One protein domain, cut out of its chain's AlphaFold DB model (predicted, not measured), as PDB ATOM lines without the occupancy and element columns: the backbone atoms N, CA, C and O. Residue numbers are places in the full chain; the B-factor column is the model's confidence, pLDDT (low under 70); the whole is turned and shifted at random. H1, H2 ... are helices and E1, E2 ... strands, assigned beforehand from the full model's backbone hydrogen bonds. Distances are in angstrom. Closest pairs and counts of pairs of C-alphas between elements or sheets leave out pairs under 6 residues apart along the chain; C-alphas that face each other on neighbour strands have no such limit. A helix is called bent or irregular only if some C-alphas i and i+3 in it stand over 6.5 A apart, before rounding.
ATOM      1  N   CYS A  12     160.108 173.546 169.289       90.12
ATOM      2  CA  CYS A  12     160.274 173.148 170.692       90.12
ATOM      3  C   CYS A  12     159.109 172.290 171.202       90.12
ATOM      4  O   CYS A  12     159.301 171.481 172.099       90.12
ATOM      5  N   CYS A  13     157.918 172.430 170.614       89.62
ATOM      6  CA  CYS A  13     156.733 171.653 170.979       89.62
ATOM      7  C   CYS A  13     156.685 170.278 170.288       89.62
ATOM      8  O   CYS A  13     156.092 169.347 170.823       89.62
ATOM      9  N   GLN A  14     157.308 170.142 169.111       90.88
ATOM     10  CA  GLN A  14     157.364 168.895 168.335       90.88
ATOM     11  C   GLN A  14     158.137 167.785 169.041       90.88
ATOM     12  O   GLN A  14     157.707 166.632 169.043       90.88
ATOM     13  N   ALA A  15     159.279 168.150 169.616       95.31
ATOM     14  CA  ALA A  15     160.141 167.265 170.375       95.31
ATOM     15  C   ALA A  15     160.764 168.083 171.498       95.31
ATOM     16  O   ALA A  15     161.686 168.861 171.266       95.31
ATOM     17  N   ILE A  16     160.219 167.929 172.695       95.56
ATOM     18  CA  ILE A  16     160.631 168.659 173.882       95.56
ATOM     19  C   ILE A  16     161.831 167.936 174.477       95.56
ATOM     20  O   ILE A  16     161.755 166.750 174.777       95.56
ATOM     21  N   ALA A  17     162.940 168.637 174.633       94.88
ATOM     22  CA  ALA A  17     164.179 168.116 175.175       94.88
ATOM     23  C   ALA A  17     164.365 168.603 176.618       94.88
ATOM     24  O   ALA A  17     164.452 169.808 176.864       94.88
ATOM     25  N   LEU A  18     164.506 167.672 177.560       93.44
ATOM     26  CA  LEU A  18     164.892 167.952 178.946       93.44
ATOM     27  C   LEU A  18     166.100 167.109 179.351       93.44
ATOM     28  O   LEU A  18     166.326 166.034 178.812       93.44
ATOM     29  N   ARG A  19     166.875 167.580 180.330       92.06
ATOM     30  CA  ARG A  19     167.930 166.760 180.958       92.06
ATOM     31  C   ARG A  19     167.373 165.744 181.954       92.06
ATOM     32  O   ARG A  19     168.015 164.740 182.229       92.06
ATOM     33  N   ASP A  20     166.196 166.037 182.484       92.31
ATOM     34  CA  ASP A  20     165.465 165.167 183.392       92.31
ATOM     35  C   ASP A  20     164.966 163.929 182.650       92.31
ATOM     36  O   ASP A  20     164.592 164.019 181.481       92.31
ATOM     37  N   ASP A  21     164.998 162.777 183.312       93.50
ATOM     38  CA  ASP A  21     164.458 161.524 182.795       93.50
ATOM     39  C   ASP A  21     162.983 161.330 183.199       93.50
ATOM     40  O   ASP A  21     162.438 162.049 184.042       93.50
ATOM     41  N   TRP A  22     162.314 160.358 182.569       93.12
ATOM     42  CA  TRP A  22     160.880 160.134 182.774       93.12
ATOM     43  C   TRP A  22     160.517 159.678 184.191       93.12
ATOM     44  O   TRP A  22     159.408 159.961 184.636       93.12
ATOM     45  N   THR A  23     161.435 159.063 184.942       93.25
ATOM     46  CA  THR A  23     161.144 158.564 186.298       93.25
ATOM     47  C   THR A  23     160.769 159.686 187.268       93.25
ATOM     48  O   THR A  23     160.095 159.446 188.265       93.25
ATOM     49  N   ARG A  24     161.127 160.941 186.955       89.75
ATOM     50  CA  ARG A  24     160.696 162.127 187.714       89.75
ATOM     51  C   ARG A  24     159.212 162.458 187.571       89.75
ATOM     52  O   ARG A  24     158.672 163.185 188.407       89.75
ATOM     53  N   PHE A  25     158.578 161.986 186.504       92.19
ATOM     54  CA  PHE A  25     157.187 162.286 186.161       92.19
ATOM     55  C   PHE A  25     156.306 161.040 186.221       92.19
ATOM     56  O   PHE A  25     155.109 161.147 186.486       92.19
ATOM     57  N   GLU A  26     156.896 159.862 186.017       87.44
ATOM     58  CA  GLU A  26     156.217 158.582 186.129       87.44
ATOM     59  C   GLU A  26     155.609 158.437 187.531       87.44
ATOM     60  O   GLU A  26     156.296 158.508 188.546       87.44
ATOM     61  N   ASN A  27     154.287 158.263 187.584       90.19
ATOM     62  CA  ASN A  27     153.479 158.190 188.807       90.19
ATOM     63  C   ASN A  27     153.285 159.504 189.580       90.19
ATOM     64  O   ASN A  27     152.694 159.476 190.660       90.19
ATOM     65  N   TYR A  28     153.694 160.663 189.056       93.06
ATOM     66  CA  TYR A  28     153.393 161.937 189.709       93.06
ATOM     67  C   TYR A  28     151.876 162.221 189.696       93.06
ATOM     68  O   TYR A  28     151.272 162.358 188.637       93.06
ATOM     69  N   GLN A  29     151.266 162.327 190.882       91.31
ATOM     70  CA  GLN A  29     149.819 162.560 191.067       91.31
ATOM     71  C   GLN A  29     149.473 163.993 191.516       91.31
ATOM     72  O   GLN A  29     148.329 164.283 191.860       91.31
ATOM     73  N   GLY A  30     150.459 164.892 191.586       93.44
ATOM     74  CA  GLY A  30     150.237 166.278 192.005       93.44
ATOM     75  C   GLY A  30     149.670 167.172 190.895       93.44
ATOM     76  O   GLY A  30     149.501 166.756 189.751       93.44
ATOM     77  N   GLY A  31     149.404 168.435 191.234       93.62
ATOM     78  CA  GLY A  31     148.955 169.459 190.284       93.62
ATOM     79  C   GLY A  31     150.090 170.259 189.626       93.62
ATOM     80  O   GLY A  31     151.267 169.897 189.687       93.62
ATOM     81  N   GLY A  32     149.721 171.388 189.014       92.38
ATOM     82  CA  GLY A  32     150.658 172.341 188.407       92.38
ATOM     83  C   GLY A  32     151.411 171.786 187.194       92.38
ATOM     84  O   GLY A  32     150.976 170.825 186.560       92.38
ATOM     85  N   ASP A  33     152.562 172.383 186.882       92.31
ATOM     86  CA  ASP A  33     153.357 172.032 185.698       92.31
ATOM     87  C   ASP A  33     153.821 170.577 185.689       92.31
ATOM     88  O   ASP A  33     153.803 169.929 184.648       92.31
ATOM     89  N   ARG A  34     154.211 170.030 186.846       92.06
ATOM     90  CA  ARG A  34     154.616 168.619 186.930       92.06
ATOM     91  C   ARG A  34     153.439 167.680 186.684       92.06
ATOM     92  O   ARG A  34     153.610 166.687 185.986       92.06
ATOM     93  N   GLY A  35     152.256 168.021 187.199       94.88
ATOM     94  CA  GLY A  35     151.023 167.275 186.941       94.88
ATOM     95  C   GLY A  35     150.656 167.306 185.465       94.88
ATOM     96  O   GLY A  35     150.314 166.282 184.879       94.88
ATOM     97  N   PHE A  36     150.814 168.473 184.838       94.62
ATOM     98  CA  PHE A  36     150.644 168.619 183.402       94.62
ATOM     99  C   PHE A  36     151.626 167.747 182.610       94.62
ATOM    100  O   PHE A  36     151.186 166.985 181.754       94.62
ATOM    101  N   VAL A  37     152.929 167.818 182.903       95.12
ATOM    102  CA  VAL A  37     153.956 167.014 182.218       95.12
ATOM    103  C   VAL A  37     153.658 165.522 182.364       95.12
ATOM    104  O   VAL A  37     153.608 164.819 181.362       95.12
ATOM    105  N   ALA A  38     153.375 165.048 183.579       95.56
ATOM    106  CA  ALA A  38     153.061 163.642 183.832       95.56
ATOM    107  C   ALA A  38     151.824 163.149 183.060       95.56
ATOM    108  O   ALA A  38     151.768 161.991 182.653       95.56
ATOM    109  N   LYS A  39     150.838 164.027 182.838       95.44
ATOM    110  CA  LYS A  39     149.590 163.699 182.138       95.44
ATOM    111  C   LYS A  39     149.697 163.794 180.613       95.44
ATOM    112  O   LYS A  39     149.113 162.968 179.916       95.44
ATOM    113  N   HIS A  40     150.385 164.813 180.104       95.31
ATOM    114  CA  HIS A  40     150.309 165.222 178.698       95.31
ATOM    115  C   HIS A  40     151.585 164.968 177.906       95.31
ATOM    116  O   HIS A  40     151.546 164.981 176.672       95.31
ATOM    117  N   TRP A  41     152.724 164.774 178.575       95.69
ATOM    118  CA  TRP A  41     153.970 164.446 177.895       95.69
ATOM    119  C   TRP A  41     154.174 162.941 177.846       95.69
ATOM    120  O   TRP A  41     153.804 162.209 178.757       95.69
ATOM    121  N   LYS A  42     154.770 162.477 176.752       95.69
ATOM    122  CA  LYS A  42     155.126 161.074 176.546       95.69
ATOM    123  C   LYS A  42     156.580 160.997 176.107       95.69
ATOM    124  O   LYS A  42     156.951 161.765 175.213       95.69
ATOM    125  N   PRO A  43     157.401 160.119 176.706       96.88
ATOM    126  CA  PRO A  43     158.768 159.925 176.248       96.88
ATOM    127  C   PRO A  43     158.765 159.445 174.794       96.88
ATOM    128  O   PRO A  43     157.921 158.641 174.402       96.88
ATOM    129  N   ILE A  44     159.705 159.955 174.006       97.12
ATOM    130  CA  ILE A  44     159.976 159.516 172.635       97.12
ATOM    131  C   ILE A  44     161.467 159.227 172.489       97.12
ATOM    132  O   ILE A  44     162.304 159.793 173.198       97.12
ATOM    133  N   SER A  45     161.813 158.348 171.557       96.38
ATOM    134  CA  SER A  45     163.206 158.035 171.268       96.38
ATOM    135  C   SER A  45     163.920 159.229 170.620       96.38
ATOM    136  O   SER A  45     163.305 160.141 170.054       96.38
ATOM    137  N   LYS A  46     165.257 159.222 170.652       95.44
ATOM    138  CA  LYS A  46     166.058 160.225 169.938       95.44
ATOM    139  C   LYS A  46     165.803 160.171 168.430       95.44
ATOM    140  O   LYS A  46     165.764 161.206 167.764       95.44
ATOM    141  N   GLU A  47     165.604 158.981 167.882       95.69
ATOM    142  CA  GLU A  47     165.280 158.763 166.474       95.69
ATOM    143  C   GLU A  47     163.915 159.379 166.134       95.69
ATOM    144  O   GLU A  47     163.778 160.055 165.117       95.69
ATOM    145  N   GLU A  48     162.912 159.218 166.997       96.62
ATOM    146  CA  GLU A  48     161.598 159.850 166.825       96.62
ATOM    147  C   GLU A  48     161.677 161.378 166.911       96.62
ATOM    148  O   GLU A  48     161.135 162.079 166.054       96.62
ATOM    149  N   ALA A  49     162.411 161.903 167.894       96.12
ATOM    150  CA  ALA A  49     162.621 163.337 168.067       96.12
ATOM    151  C   ALA A  49     163.327 163.972 166.858       96.12
ATOM    152  O   ALA A  49     162.937 165.034 166.372       96.12
ATOM    153  N   THR A  50     164.352 163.305 166.328       94.31
ATOM    154  CA  THR A  50     165.130 163.808 165.188       94.31
ATOM    155  C   THR A  50     164.383 163.698 163.857       94.31
ATOM    156  O   THR A  50     164.592 164.548 162.993       94.31
ATOM    157  N   LYS A  51     163.449 162.746 163.704       94.56
ATOM    158  CA  LYS A  51     162.525 162.699 162.551       94.56
ATOM    159  C   LYS A  51     161.647 163.948 162.455       94.56
ATOM    160  O   LYS A  51     161.378 164.408 161.350       94.56
ATOM    161  N   VAL A  52     161.202 164.497 163.588       91.94
ATOM    162  CA  VAL A  52     160.337 165.691 163.608       91.94
ATOM    163  C   VAL A  52     161.127 166.997 163.701       91.94
ATOM    164  O   VAL A  52     160.662 168.031 163.224       91.94
ATOM    165  N   ASN A  53     162.333 166.962 164.274       92.94
ATOM    166  CA  ASN A  53     163.234 168.105 164.330       92.94
ATOM    167  C   ASN A  53     164.702 167.679 164.161       92.94
ATOM    168  O   ASN A  53     165.419 167.427 165.132       92.94
ATOM    169  N   ALA A  54     165.174 167.673 162.911       92.19
ATOM    170  CA  ALA A  54     166.546 167.289 162.566       92.19
ATOM    171  C   ALA A  54     167.626 168.163 163.237       92.19
ATOM    172  O   ALA A  54     168.751 167.701 163.429       92.19
ATOM    173  N   TYR A  55     167.289 169.387 163.665       91.94
ATOM    174  CA  TYR A  55     168.221 170.270 164.376       91.94
ATOM    175  C   TYR A  55     168.723 169.663 165.696       91.94
ATOM    176  O   TYR A  55     169.841 169.940 166.133       91.94
ATOM    177  N   LEU A  56     167.923 168.791 166.320       92.06
ATOM    178  CA  LEU A  56     168.299 168.084 167.547       92.06
ATOM    179  C   LEU A  56     169.482 167.130 167.338       92.06
ATOM    180  O   LEU A  56     170.230 166.868 168.277       92.06
ATOM    181  N   LEU A  57     169.667 166.615 166.116       88.94
ATOM    182  CA  LEU A  57     170.801 165.756 165.777       88.94
ATOM    183  C   LEU A  57     172.076 166.570 165.549       88.94
ATOM    184  O   LEU A  57     173.149 166.170 165.997       88.94
ATOM    185  N   SER A  58     171.960 167.695 164.843       87.56
ATOM    186  CA  SER A  58     173.106 168.510 164.434       87.56
ATOM    187  C   SER A  58     173.658 169.385 165.557       87.56
ATOM    188  O   SER A  58     174.812 169.800 165.490       87.56
ATOM    189  N   ASN A  59     172.859 169.684 166.583       89.88
ATOM    190  CA  ASN A  59     173.282 170.543 167.679       89.88
ATOM    191  C   ASN A  59     173.824 169.716 168.869       89.88
ATOM    192  O   ASN A  59     173.042 169.105 169.606       89.88
ATOM    193  N   PRO A  60     175.151 169.726 169.125       90.62
ATOM    194  CA  PRO A  60     175.764 168.927 170.187       90.62
ATOM    195  C   PRO A  60     175.304 169.328 171.594       90.62
ATOM    196  O   PRO A  60     175.460 168.540 172.528       90.62
ATOM    197  N   ASN A  61     174.702 170.509 171.759       91.06
ATOM    198  CA  ASN A  61     174.193 170.968 173.046       91.06
ATOM    199  C   ASN A  61     172.993 170.150 173.552       91.06
ATOM    200  O   ASN A  61     172.717 170.191 174.748       91.06
ATOM    201  N   PHE A  62     172.326 169.370 172.689       92.44
ATOM    202  CA  PHE A  62     171.291 168.406 173.088       92.44
ATOM    203  C   PHE A  62     171.853 167.033 173.497       92.44
ATOM    204  O   PHE A  62     171.103 166.083 173.726       92.44
ATOM    205  N   ARG A  63     173.179 166.880 173.613       91.19
ATOM    206  CA  ARG A  63     173.775 165.637 174.119       91.19
ATOM    207  C   ARG A  63     173.324 165.371 175.562       91.19
ATOM    208  O   ARG A  63     173.455 166.233 176.430       91.19
ATOM    209  N   GLY A  64     172.843 164.150 175.805       92.12
ATOM    210  CA  GLY A  64     172.370 163.708 177.120       92.12
ATOM    211  C   GLY A  64     170.986 164.238 177.501       92.12
ATOM    212  O   GLY A  64     170.639 164.191 178.674       92.12
ATOM    213  N   TYR A  65     170.223 164.774 176.545       95.69
ATOM    214  CA  TYR A  65     168.819 165.116 176.758       95.69
ATOM    215  C   TYR A  65     167.929 163.901 176.488       95.69
ATOM    216  O   TYR A  65     168.200 163.105 175.587       95.69
ATOM    217  N   ASN A  66     166.845 163.819 177.248       96.56
ATOM    218  CA  ASN A  66     165.689 162.976 176.998       96.56
ATOM    219  C   ASN A  66     164.662 163.765 176.187       96.56
ATOM    220  O   ASN A  66     164.573 164.992 176.307       96.56
ATOM    221  N   PHE A  67     163.890 163.063 175.363       97.00
ATOM    222  CA  PHE A  67     162.935 163.684 174.458       97.00
ATOM    223  C   PHE A  67     161.510 163.263 174.781       97.00
ATOM    224  O   PHE A  67     161.242 162.117 175.140       97.00
ATOM    225  N   TYR A  68     160.594 164.209 174.618       96.75
ATOM    226  CA  TYR A  68     159.183 164.046 174.910       96.75
ATOM    227  C   TYR A  68     158.334 164.647 173.794       96.75
ATOM    228  O   TYR A  68     158.732 165.598 173.119       96.75
ATOM    229  N   THR A  69     157.134 164.116 173.616       95.56
ATOM    230  CA  THR A  69     156.079 164.725 172.803       95.56
ATOM    231  C   THR A  69     154.907 165.099 173.699       95.56
ATOM    232  O   THR A  69     154.730 164.488 174.750       95.56
ATOM    233  N   CYS A  70     154.109 166.087 173.303       95.50
ATOM    234  CA  CYS A  70     152.926 166.516 174.044       95.50
ATOM    235  C   CYS A  70     151.663 166.236 173.227       95.50
ATOM    236  O   CYS A  70     151.616 166.554 172.039       95.50
ATOM    237  N   ASP A  71     150.636 165.665 173.854       94.88
ATOM    238  CA  ASP A  71     149.363 165.370 173.184       94.88
ATOM    239  C   ASP A  71     148.505 166.616 172.886       94.88
ATOM    240  O   ASP A  71     147.617 166.561 172.039       94.88
ATOM    241  N   TRP A  72     148.809 167.763 173.501       93.69
ATOM    242  CA  TRP A  72     148.208 169.055 173.157       93.69
ATOM    243  C   TRP A  72     148.831 169.707 171.921       93.69
ATOM    244  O   TRP A  72     148.304 170.700 171.416       93.69
ATOM    245  N   PHE A  73     149.950 169.191 171.412       94.19
ATOM    246  CA  PHE A  73     150.573 169.741 170.218       94.19
ATOM    247  C   PHE A  73     149.938 169.162 168.944       94.19
ATOM    248  O   PHE A  73     150.076 167.974 168.651       94.19
ATOM    249  N   ASP A  74     149.284 170.019 168.158       92.38
ATOM    250  CA  ASP A  74     148.776 169.672 166.833       92.38
ATOM    251  C   ASP A  74     149.957 169.610 165.855       92.38
ATOM    252  O   ASP A  74     150.557 170.627 165.490       92.38
ATOM    253  N   LYS A  75     150.321 168.390 165.453       90.62
ATOM    254  CA  LYS A  75     151.484 168.138 164.593       90.62
ATOM    255  C   LYS A  75     151.292 168.651 163.168       90.62
ATOM    256  O   LYS A  75     152.286 169.012 162.541       90.62
ATOM    257  N   GLU A  76     150.054 168.700 162.685       90.25
ATOM    258  CA  GLU A  76     149.726 169.140 161.328       90.25
ATOM    259  C   GLU A  76     149.747 170.663 161.244       90.25
ATOM    260  O   GLU A  76     150.449 171.236 160.413       90.25
ATOM    261  N   LYS A  77     149.054 171.332 162.172       89.88
ATOM    262  CA  LYS A  77     149.013 172.802 162.247       89.88
ATOM    263  C   LYS A  77     150.265 173.407 162.874       89.88
ATOM    264  O   LYS A  77     150.449 174.620 162.838       89.88
ATOM    265  N   ARG A  78     151.115 172.566 163.469       89.00
ATOM    266  CA  ARG A  78     152.334 172.934 164.202       89.00
ATOM    267  C   ARG A  78     152.088 173.939 165.333       89.00
ATOM    268  O   ARG A  78     152.961 174.750 165.641       89.00
ATOM    269  N   ILE A  79     150.931 173.858 165.982       89.19
ATOM    270  CA  ILE A  79     150.525 174.768 167.057       89.19
ATOM    271  C   ILE A  79     150.025 173.982 168.270       89.19
ATOM    272  O   ILE A  79     149.461 172.899 168.145       89.19
ATOM    273  N   CYS A  80     150.238 174.521 169.469       88.69
ATOM    274  CA  CYS A  80     149.590 173.992 170.664       88.69
ATOM    275  C   CYS A  80     148.088 174.298 170.597       88.69
ATOM    276  O   CYS A  80     147.711 175.460 170.446       88.69
ATOM    277  N   SER A  81     147.239 173.282 170.753       89.50
ATOM    278  CA  SER A  81     145.779 173.445 170.772       89.50
ATOM    279  C   SER A  81     145.285 174.301 171.942       89.50
ATOM    280  O   SER A  81     144.203 174.870 171.867       89.50
ATOM    281  N   HIS A  82     146.108 174.448 172.981       89.06
ATOM    282  CA  HIS A  82     145.839 175.257 174.168       89.06
ATOM    283  C   HIS A  82     146.914 176.339 174.328       89.06
ATOM    284  O   HIS A  82     147.459 176.526 175.412       89.06
ATOM    285  N   HIS A  83     147.301 177.012 173.236       85.38
ATOM    286  CA  HIS A  83     148.386 177.997 173.276       85.38
ATOM    287  C   HIS A  83     148.148 179.065 174.354       85.38
ATOM    288  O   HIS A  83     149.025 179.264 175.186       85.38
ATOM    289  N   GLU A  84     146.979 179.700 174.402       85.19
ATOM    290  CA  GLU A  84     146.699 180.777 175.369       85.19
ATOM    291  C   GLU A  84     146.660 180.294 176.828       85.19
ATOM    292  O   GLU A  84     147.092 181.002 177.736       85.19
ATOM    293  N   GLU A  85     146.234 179.051 177.051       87.00
ATOM    294  CA  GLU A  85     146.088 178.446 178.383       87.00
ATOM    295  C   GLU A  85     147.283 177.569 178.775       87.00
ATOM    296  O   GLU A  85     147.246 176.851 179.777       87.00
ATOM    297  N   ARG A  86     148.365 177.606 177.990       89.38
ATOM    298  CA  ARG A  86     149.502 176.711 178.196       89.38
ATOM    299  C   ARG A  86     150.130 176.922 179.589       89.38
ATOM    300  O   ARG A  86     150.271 178.067 180.034       89.38
ATOM    301  N   PRO A  87     150.542 175.835 180.265       90.88
ATOM    302  CA  PRO A  87     151.147 175.883 181.600       90.88
ATOM    303  C   PRO A  87     152.490 176.625 181.592       90.88
ATOM    304  O   PRO A  87     153.080 176.824 180.525       90.88
ATOM    305  N   SER A  88     153.001 177.027 182.763       91.75
ATOM    306  CA  SER A  88     154.221 177.852 182.869       91.75
ATOM    307  C   SER A  88     155.442 177.183 182.241       91.75
ATOM    308  O   SER A  88     156.194 177.845 181.531       91.75
ATOM    309  N   VAL A  89     155.568 175.859 182.358       90.50
ATOM    310  CA  VAL A  89     156.616 175.068 181.683       90.50
ATOM    311  C   VAL A  89     156.664 175.293 180.163       90.50
ATOM    312  O   VAL A  89     157.727 175.195 179.558       90.50
ATOM    313  N   CYS A  90     155.542 175.645 179.531       89.56
ATOM    314  CA  CYS A  90     155.481 175.981 178.107       89.56
ATOM    315  C   CYS A  90     155.415 177.492 177.852       89.56
ATOM    316  O   CYS A  90     155.995 177.983 176.885       89.56
ATOM    317  N   ARG A  91     154.667 178.236 178.672       89.12
ATOM    318  CA  ARG A  91     154.444 179.679 178.502       89.12
ATOM    319  C   ARG A  91     155.703 180.485 178.741       89.12
ATOM    320  O   ARG A  91     155.968 181.426 177.997       89.12
ATOM    321  N   ASP A  92     156.459 180.084 179.749       90.19
ATOM    322  CA  ASP A  92     157.581 180.856 180.246       90.19
ATOM    323  C   ASP A  92     158.898 180.403 179.603       90.19
ATOM    324  O   ASP A  92     159.927 181.044 179.812       90.19
ATOM    325  N   TYR A  93     158.881 179.343 178.780       89.31
ATOM    326  CA  TYR A  93     160.034 178.934 177.978       89.31
ATOM    327  C   TYR A  93     160.572 180.121 177.151       89.31
ATOM    328  O   TYR A  93     159.779 180.852 176.547       89.31
ATOM    329  N   PRO A  94     161.905 180.296 177.059       91.56
ATOM    330  CA  PRO A  94     162.960 179.505 177.711       91.56
ATOM    331  C   PRO A  94     163.404 180.038 179.078       91.56
ATOM    332  O   PRO A  94     164.288 179.469 179.709       91.56
ATOM    333  N   TRP A  95     162.827 181.146 179.539       90.69
ATOM    334  CA  TRP A  95     163.346 181.884 180.690       90.69
ATOM    335  C   TRP A  95     162.741 181.440 182.024       90.69
ATOM    336  O   TRP A  95     163.338 181.686 183.066       90.69
ATOM    337  N   TYR A  96     161.579 180.782 182.005       88.94
ATOM    338  CA  TYR A  96     160.855 180.271 183.174       88.94
ATOM    339  C   TYR A  96     160.650 181.334 184.266       88.94
ATOM    340  O   TYR A  96     160.893 181.100 185.447       88.94
ATOM    341  N   GLY A  97     160.281 182.549 183.846       86.19
ATOM    342  CA  GLY A  97     160.141 183.717 184.725       86.19
ATOM    343  C   GLY A  97     161.467 184.346 185.180       86.19
ATOM    344  O   GLY A  97     161.454 185.384 185.838       86.19
ATOM    345  N   GLY A  98     162.604 183.752 184.815       87.88
ATOM    346  CA  GLY A  98     163.945 184.221 185.134       87.88
ATOM    347  C   GLY A  98     164.510 185.255 184.156       87.88
ATOM    348  O   GLY A  98     163.838 185.775 183.261       87.88
ATOM    349  N   GLN A  99     165.793 185.566 184.354       88.69
ATOM    350  CA  GLN A  99     166.554 186.444 183.467       88.69
ATOM    351  C   GLN A  99     166.897 185.738 182.150       88.69
ATOM    352  O   GLN A  99     167.042 184.517 182.098       88.69
ATOM    353  N   VAL A 100     167.060 186.529 181.087       90.12
ATOM    354  CA  VAL A 100     167.537 186.026 179.796       90.12
ATOM    355  C   VAL A 100     168.941 185.461 179.975       90.12
ATOM    356  O   VAL A 100     169.828 186.137 180.491       90.12
ATOM    357  N   ARG A 101     169.136 184.228 179.517       87.94
ATOM    358  CA  ARG A 101     170.410 183.517 179.595       87.94
ATOM    359  C   ARG A 101     171.130 183.520 178.254       87.94
ATOM    360  O   ARG A 101     170.518 183.304 177.208       87.94
ATOM    361  N   THR A 102     172.443 183.726 178.277       86.31
ATOM    362  CA  THR A 102     173.277 183.768 177.064       86.31
ATOM    363  C   THR A 102     173.756 182.395 176.590       86.31
ATOM    364  O   THR A 102     174.192 182.273 175.437       86.31
ATOM    365  N   ASP A 103     173.611 181.374 177.436       87.06
ATOM    366  CA  ASP A 103     173.963 179.969 177.209       87.06
ATOM    367  C   ASP A 103     172.759 179.080 176.838       87.06
ATOM    368  O   ASP A 103     172.899 177.865 176.708       87.06
ATOM    369  N   GLU A 104     171.581 179.673 176.629       89.62
ATOM    370  CA  GLU A 104     170.366 178.934 176.283       89.62
ATOM    371  C   GLU A 104     170.471 178.223 174.926       89.62
ATOM    372  O   GLU A 104     170.925 178.790 173.917       89.62
ATOM    373  N   VAL A 105     169.998 176.974 174.905       89.44
ATOM    374  CA  VAL A 105     169.994 176.098 173.732       89.44
ATOM    375  C   VAL A 105     168.619 176.146 173.073       89.44
ATOM    376  O   VAL A 105     167.611 175.751 173.652       89.44
ATOM    377  N   PHE A 106     168.574 176.596 171.822       92.00
ATOM    378  CA  PHE A 106     167.327 176.692 171.066       92.00
ATOM    379  C   PHE A 106     167.110 175.485 170.155       92.00
ATOM    380  O   PHE A 106     168.052 174.819 169.743       92.00
ATOM    381  N   TYR A 107     165.854 175.250 169.780       92.50
ATOM    382  CA  TYR A 107     165.434 174.128 168.929       92.50
ATOM    383  C   TYR A 107     165.643 174.362 167.430       92.50
ATOM    384  O   TYR A 107     165.227 173.533 166.619       92.50
ATOM    385  N   SER A 108     166.201 175.515 167.058       90.88
ATOM    386  CA  SER A 108     166.449 175.900 165.674       90.88
ATOM    387  C   SER A 108     167.252 177.176 165.544       90.88
ATOM    388  O   SER A 108     167.393 177.948 166.503       90.88
ATOM    389  N   ASP A 109     167.719 177.421 164.320       88.69
ATOM    390  CA  ASP A 109     168.436 178.644 164.023       88.69
ATOM    391  C   ASP A 109     167.562 179.891 163.930       88.69
ATOM    392  O   ASP A 109     168.039 180.974 164.271       88.69
ATOM    393  N   ASP A 110     166.288 179.714 163.601       87.88
ATOM    394  CA  ASP A 110     165.267 180.741 163.416       87.88
ATOM    395  C   ASP A 110     164.377 180.957 164.656       87.88
ATOM    396  O   ASP A 110     163.327 181.590 164.572       87.88
ATOM    397  N   CYS A 111     164.774 180.447 165.828       90.69
ATOM    398  CA  CYS A 111     164.001 180.611 167.060       90.69
ATOM    399  C   CYS A 111     163.836 182.094 167.447       90.69
ATOM    400  O   CYS A 111     164.823 182.789 167.703       90.69
ATOM    401  N   GLY A 112     162.587 182.559 167.583       88.88
ATOM    402  CA  GLY A 112     162.261 183.959 167.900       88.88
ATOM    403  C   GLY A 112     162.842 184.472 169.226       88.88
ATOM    404  O   GLY A 112     163.204 185.645 169.335       88.88
ATOM    405  N   TYR A 113     163.040 183.591 170.211       91.12
ATOM    406  CA  TYR A 113     163.662 183.935 171.497       91.12
ATOM    407  C   TYR A 113     165.163 184.255 171.396       91.12
ATOM    408  O   TYR A 113     165.732 184.823 172.327       91.12
ATOM    409  N   LYS A 114     165.828 183.967 170.265       90.88
ATOM    410  CA  LYS A 114     167.223 184.391 170.053       90.88
ATOM    411  C   LYS A 114     167.383 185.910 170.106       90.88
ATOM    412  O   LYS A 114     168.431 186.381 170.531       90.88
ATOM    413  N   ILE A 115     166.353 186.673 169.734       89.19
ATOM    414  CA  ILE A 115     166.385 188.143 169.774       89.19
ATOM    415  C   ILE A 115     166.606 188.650 171.207       89.19
ATOM    416  O   ILE A 115     167.392 189.577 171.411       89.19
ATOM    417  N   ASP A 116     165.966 188.019 172.199       87.56
ATOM    418  CA  ASP A 116     166.204 188.329 173.614       87.56
ATOM    419  C   ASP A 116     167.660 188.085 173.990       87.56
ATOM    420  O   ASP A 116     168.309 188.951 174.576       87.56
ATOM    421  N   ARG A 117     168.182 186.915 173.607       89.50
ATOM    422  CA  ARG A 117     169.553 186.508 173.913       89.50
ATOM    423  C   ARG A 117     170.581 187.469 173.326       89.50
ATOM    424  O   ARG A 117     171.508 187.866 174.027       89.50
ATOM    425  N   GLU A 118     170.438 187.851 172.059       89.38
ATOM    426  CA  GLU A 118     171.397 188.759 171.422       89.38
ATOM    427  C   GLU A 118     171.337 190.166 172.035       89.38
ATOM    428  O   GLU A 118     172.380 190.773 172.275       89.38
ATOM    429  N   ARG A 119     170.146 190.664 172.403       88.19
ATOM    430  CA  ARG A 119     170.039 191.912 173.179       88.19
ATOM    431  C   ARG A 119     170.751 191.819 174.523       88.19
ATOM    432  O   ARG A 119     171.477 192.743 174.884       88.19
ATOM    433  N   GLN A 120     170.555 190.720 175.250       89.88
ATOM    434  CA  GLN A 120     171.192 190.505 176.545       89.88
ATOM    435  C   GLN A 120     172.725 190.489 176.422       89.88
ATOM    436  O   GLN A 120     173.404 191.156 177.201       89.88
ATOM    437  N   ARG A 121     173.272 189.839 175.387       88.38
ATOM    438  CA  ARG A 121     174.717 189.848 175.097       88.38
ATOM    439  C   ARG A 121     175.259 191.252 174.848       88.38
ATOM    440  O   ARG A 121     176.299 191.606 175.393       88.38
ATOM    441  N   VAL A 122     174.557 192.069 174.059       88.94
ATOM    442  CA  VAL A 122     174.970 193.462 173.812       88.94
ATOM    443  C   VAL A 122     174.989 194.264 175.115       88.94
ATOM    444  O   VAL A 122     175.948 194.987 175.371       88.94
ATOM    445  N   ILE A 123     173.975 194.105 175.971       88.56
ATOM    446  CA  ILE A 123     173.924 194.768 177.284       88.56
ATOM    447  C   ILE A 123     175.112 194.348 178.162       88.56
ATOM    448  O   ILE A 123     175.724 195.200 178.804       88.56
ATOM    449  N   GLU A 124     175.460 193.063 178.186       89.06
ATOM    450  CA  GLU A 124     176.605 192.547 178.949       89.06
ATOM    451  C   GLU A 124     177.942 193.100 178.441       89.06
ATOM    452  O   GLU A 124     178.771 193.528 179.247       89.06
ATOM    453  N   VAL A 125     178.127 193.178 177.119       88.00
ATOM    454  CA  VAL A 125     179.315 193.793 176.502       88.00
ATOM    455  C   VAL A 125     179.413 195.275 176.862       88.00
ATOM    456  O   VAL A 125     180.468 195.727 177.305       88.00
ATOM    457  N   LEU A 126     178.315 196.028 176.733       89.50
ATOM    458  CA  LEU A 126     178.287 197.452 177.074       89.50
ATOM    459  C   LEU A 126     178.577 197.681 178.559       89.50
ATOM    460  O   LEU A 126     179.379 198.546 178.891       89.50
ATOM    461  N   ARG A 127     177.999 196.877 179.459       88.06
ATOM    462  CA  ARG A 127     178.305 196.943 180.898       88.06
ATOM    463  C   ARG A 127     179.776 196.658 181.177       88.06
ATOM    464  O   ARG A 127     180.397 197.398 181.932       88.06
ATOM    465  N   SER A 128     180.347 195.626 180.551       85.31
ATOM    466  CA  SER A 128     181.769 195.301 180.698       85.31
ATOM    467  C   SER A 128     182.670 196.443 180.218       85.31
ATOM    468  O   SER A 128     183.665 196.757 180.867       85.31
ATOM    469  N   PHE A 129     182.298 197.103 179.120       82.88
ATOM    470  CA  PHE A 129     183.021 198.262 178.602       82.88
ATOM    471  C   PHE A 129     182.906 199.481 179.529       82.88
ATOM    472  O   PHE A 129     183.923 200.082 179.863       82.88
ATOM    473  N   LEU A 130     181.698 199.802 180.010       76.81
ATOM    474  CA  LEU A 130     181.454 200.915 180.936       76.81
ATOM    475  C   LEU A 130     182.226 200.753 182.255       76.81
ATOM    476  O   LEU A 130     182.844 201.704 182.723       76.81
ATOM    477  N   ILE A 131     182.272 199.539 182.814       74.38
ATOM    478  CA  ILE A 131     183.068 199.240 184.016       74.38
ATOM    479  C   ILE A 131     184.564 199.489 183.769       74.38
ATOM    480  O   ILE A 131     185.260 199.959 184.663       74.38
ATOM    481  N   ARG A 132     185.069 199.210 182.561       69.88
ATOM    482  CA  ARG A 132     186.489 199.398 182.214       69.88
ATOM    483  C   ARG A 132     186.887 200.857 181.989       69.88
ATOM    484  O   ARG A 132     188.049 201.177 182.207       69.88
ATOM    485  N   ILE A 133     185.968 201.722 181.564       63.31
ATOM    486  CA  ILE A 133     186.239 203.161 181.375       63.31
ATOM    487  C   ILE A 133     185.946 203.996 182.630       63.31
ATOM    488  O   ILE A 133     186.436 205.113 182.741       63.31
ATOM    489  N   SER A 134     185.193 203.458 183.596       54.50
ATOM    490  CA  SER A 134     184.867 204.160 184.844       54.50
ATOM    491  C   SER A 134     186.080 204.611 185.684       54.50
ATOM    492  O   SER A 134     185.985 205.689 186.259       54.50
ATOM    493  N   PRO A 135     187.235 203.908 185.732       52.50
ATOM    494  CA  PRO A 135     188.411 204.415 186.447       52.50
ATOM    495  C   PRO A 135     189.087 205.602 185.738       52.50
ATOM    496  O   PRO A 135     189.964 206.234 186.314       52.50
ATOM    497  N   VAL A 136     188.724 205.896 184.483       50.28
ATOM    498  CA  VAL A 136     189.333 206.970 183.676       50.28
ATOM    499  C   VAL A 136     188.608 208.310 183.875       50.28
ATOM    500  O   VAL A 136     189.167 209.354 183.561       50.28
TER     501      VAL A 136
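This is residues 12 to 136 of the 151 residues of the protein "YkgJ family cysteine cluster protein" of Spirochaetales bacterium (UniProt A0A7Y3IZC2). What shape does the model have? A small body of loops and short elements is gathered about a sheet of three short strands, E1, E3 and E2, and the long helix H5 runs away from it, with residues 125 to 136 sticking out as a free arm. H2 packs on the sheet and H1 grazes it. What is it made of? The printed part has 125 residues, under half of them in named elements: E1, H1, E2, H2, H3, E3, H4 and H5 along the chain, five helices and three strands, class mixed, with the sheet antiparallel throughout. How compact is it? It is loose, with a radius of gyration of the C-alphas of 17.6 A, and spans 60 by 33 by 29 A.

How is the sheet joined? E1, residues 16 to 18, is antiparallel to inner strand E3, residues 66 to 70, at 143 degrees, with N 16 and O 68 2.8 A apart. E2, residues 41 to 44, is antiparallel to E3 at 132 degrees, with N 42 and O 69 2.8 A apart. E1, H1, residues 32 to 40, and E2 form a split strand-helix-strand unit, two strands of one sheet joined through a helix and with another strand, E3, between them, and its crossover is right-handed. Which helices meet the sheet? H1 only grazes it, with residues 34 to 40. H2, residues 46 to 52, is on it at a height of 9.5 A, over E3 and slantwise to the strands at 36 degrees on the local plane; 2 of its C-alphas fall on E1, only just too few to lie over E1 too. The closest C-alphas of H2 and E3 are those of Ala 49 and Phe 67, 6.4 A apart. And the other helices? H3, residues 55 to 58, and H2 only just touch, only at the corner, with 3 pairs of C-alphas within 8 A, the closest being Thr 50 and Leu 56 at 5.8 A. H4, residues 88 to 91, is close to H1 but not clearly touching, the C-alphas of Val 89 and Asp 33 being 6.0 A apart. H5, residues 114 to 136, touches no helix and is not on the sheet. Are the helix backbones complete? Every O i to N i+4 pair is within hydrogen-bond range in H1 and H2, and 17 of 19 in H5; H3 and H4 are too short for such a pair.

Where does the first element begin? C-alpha 16 of E1 is at (160.631, 168.659, 173.882). How long are the larger elements? H1 measures 12.0 A, E3 13.6 A and H5 34.4 A from first to last C-alpha. Where does H5 run? It goes from C-alpha 114 at (167.223, 184.391, 170.053) to C-alpha 136 at (189.333, 206.970, 183.676), and is only just irregular, C-alphas 132 and 135 being 6.8 A apart.

How far does it reach? The C-alphas farthest apart, Asn 27 and Val 136, are 60.8 A apart, and the printed part has no cut. Which links are long? Those from E1 to H1, E3 to H4 and H4 to H5. Where is confidence low? Residues 132 to 136 are under 70, against a mean pLDDT of 89.8 for the printed part.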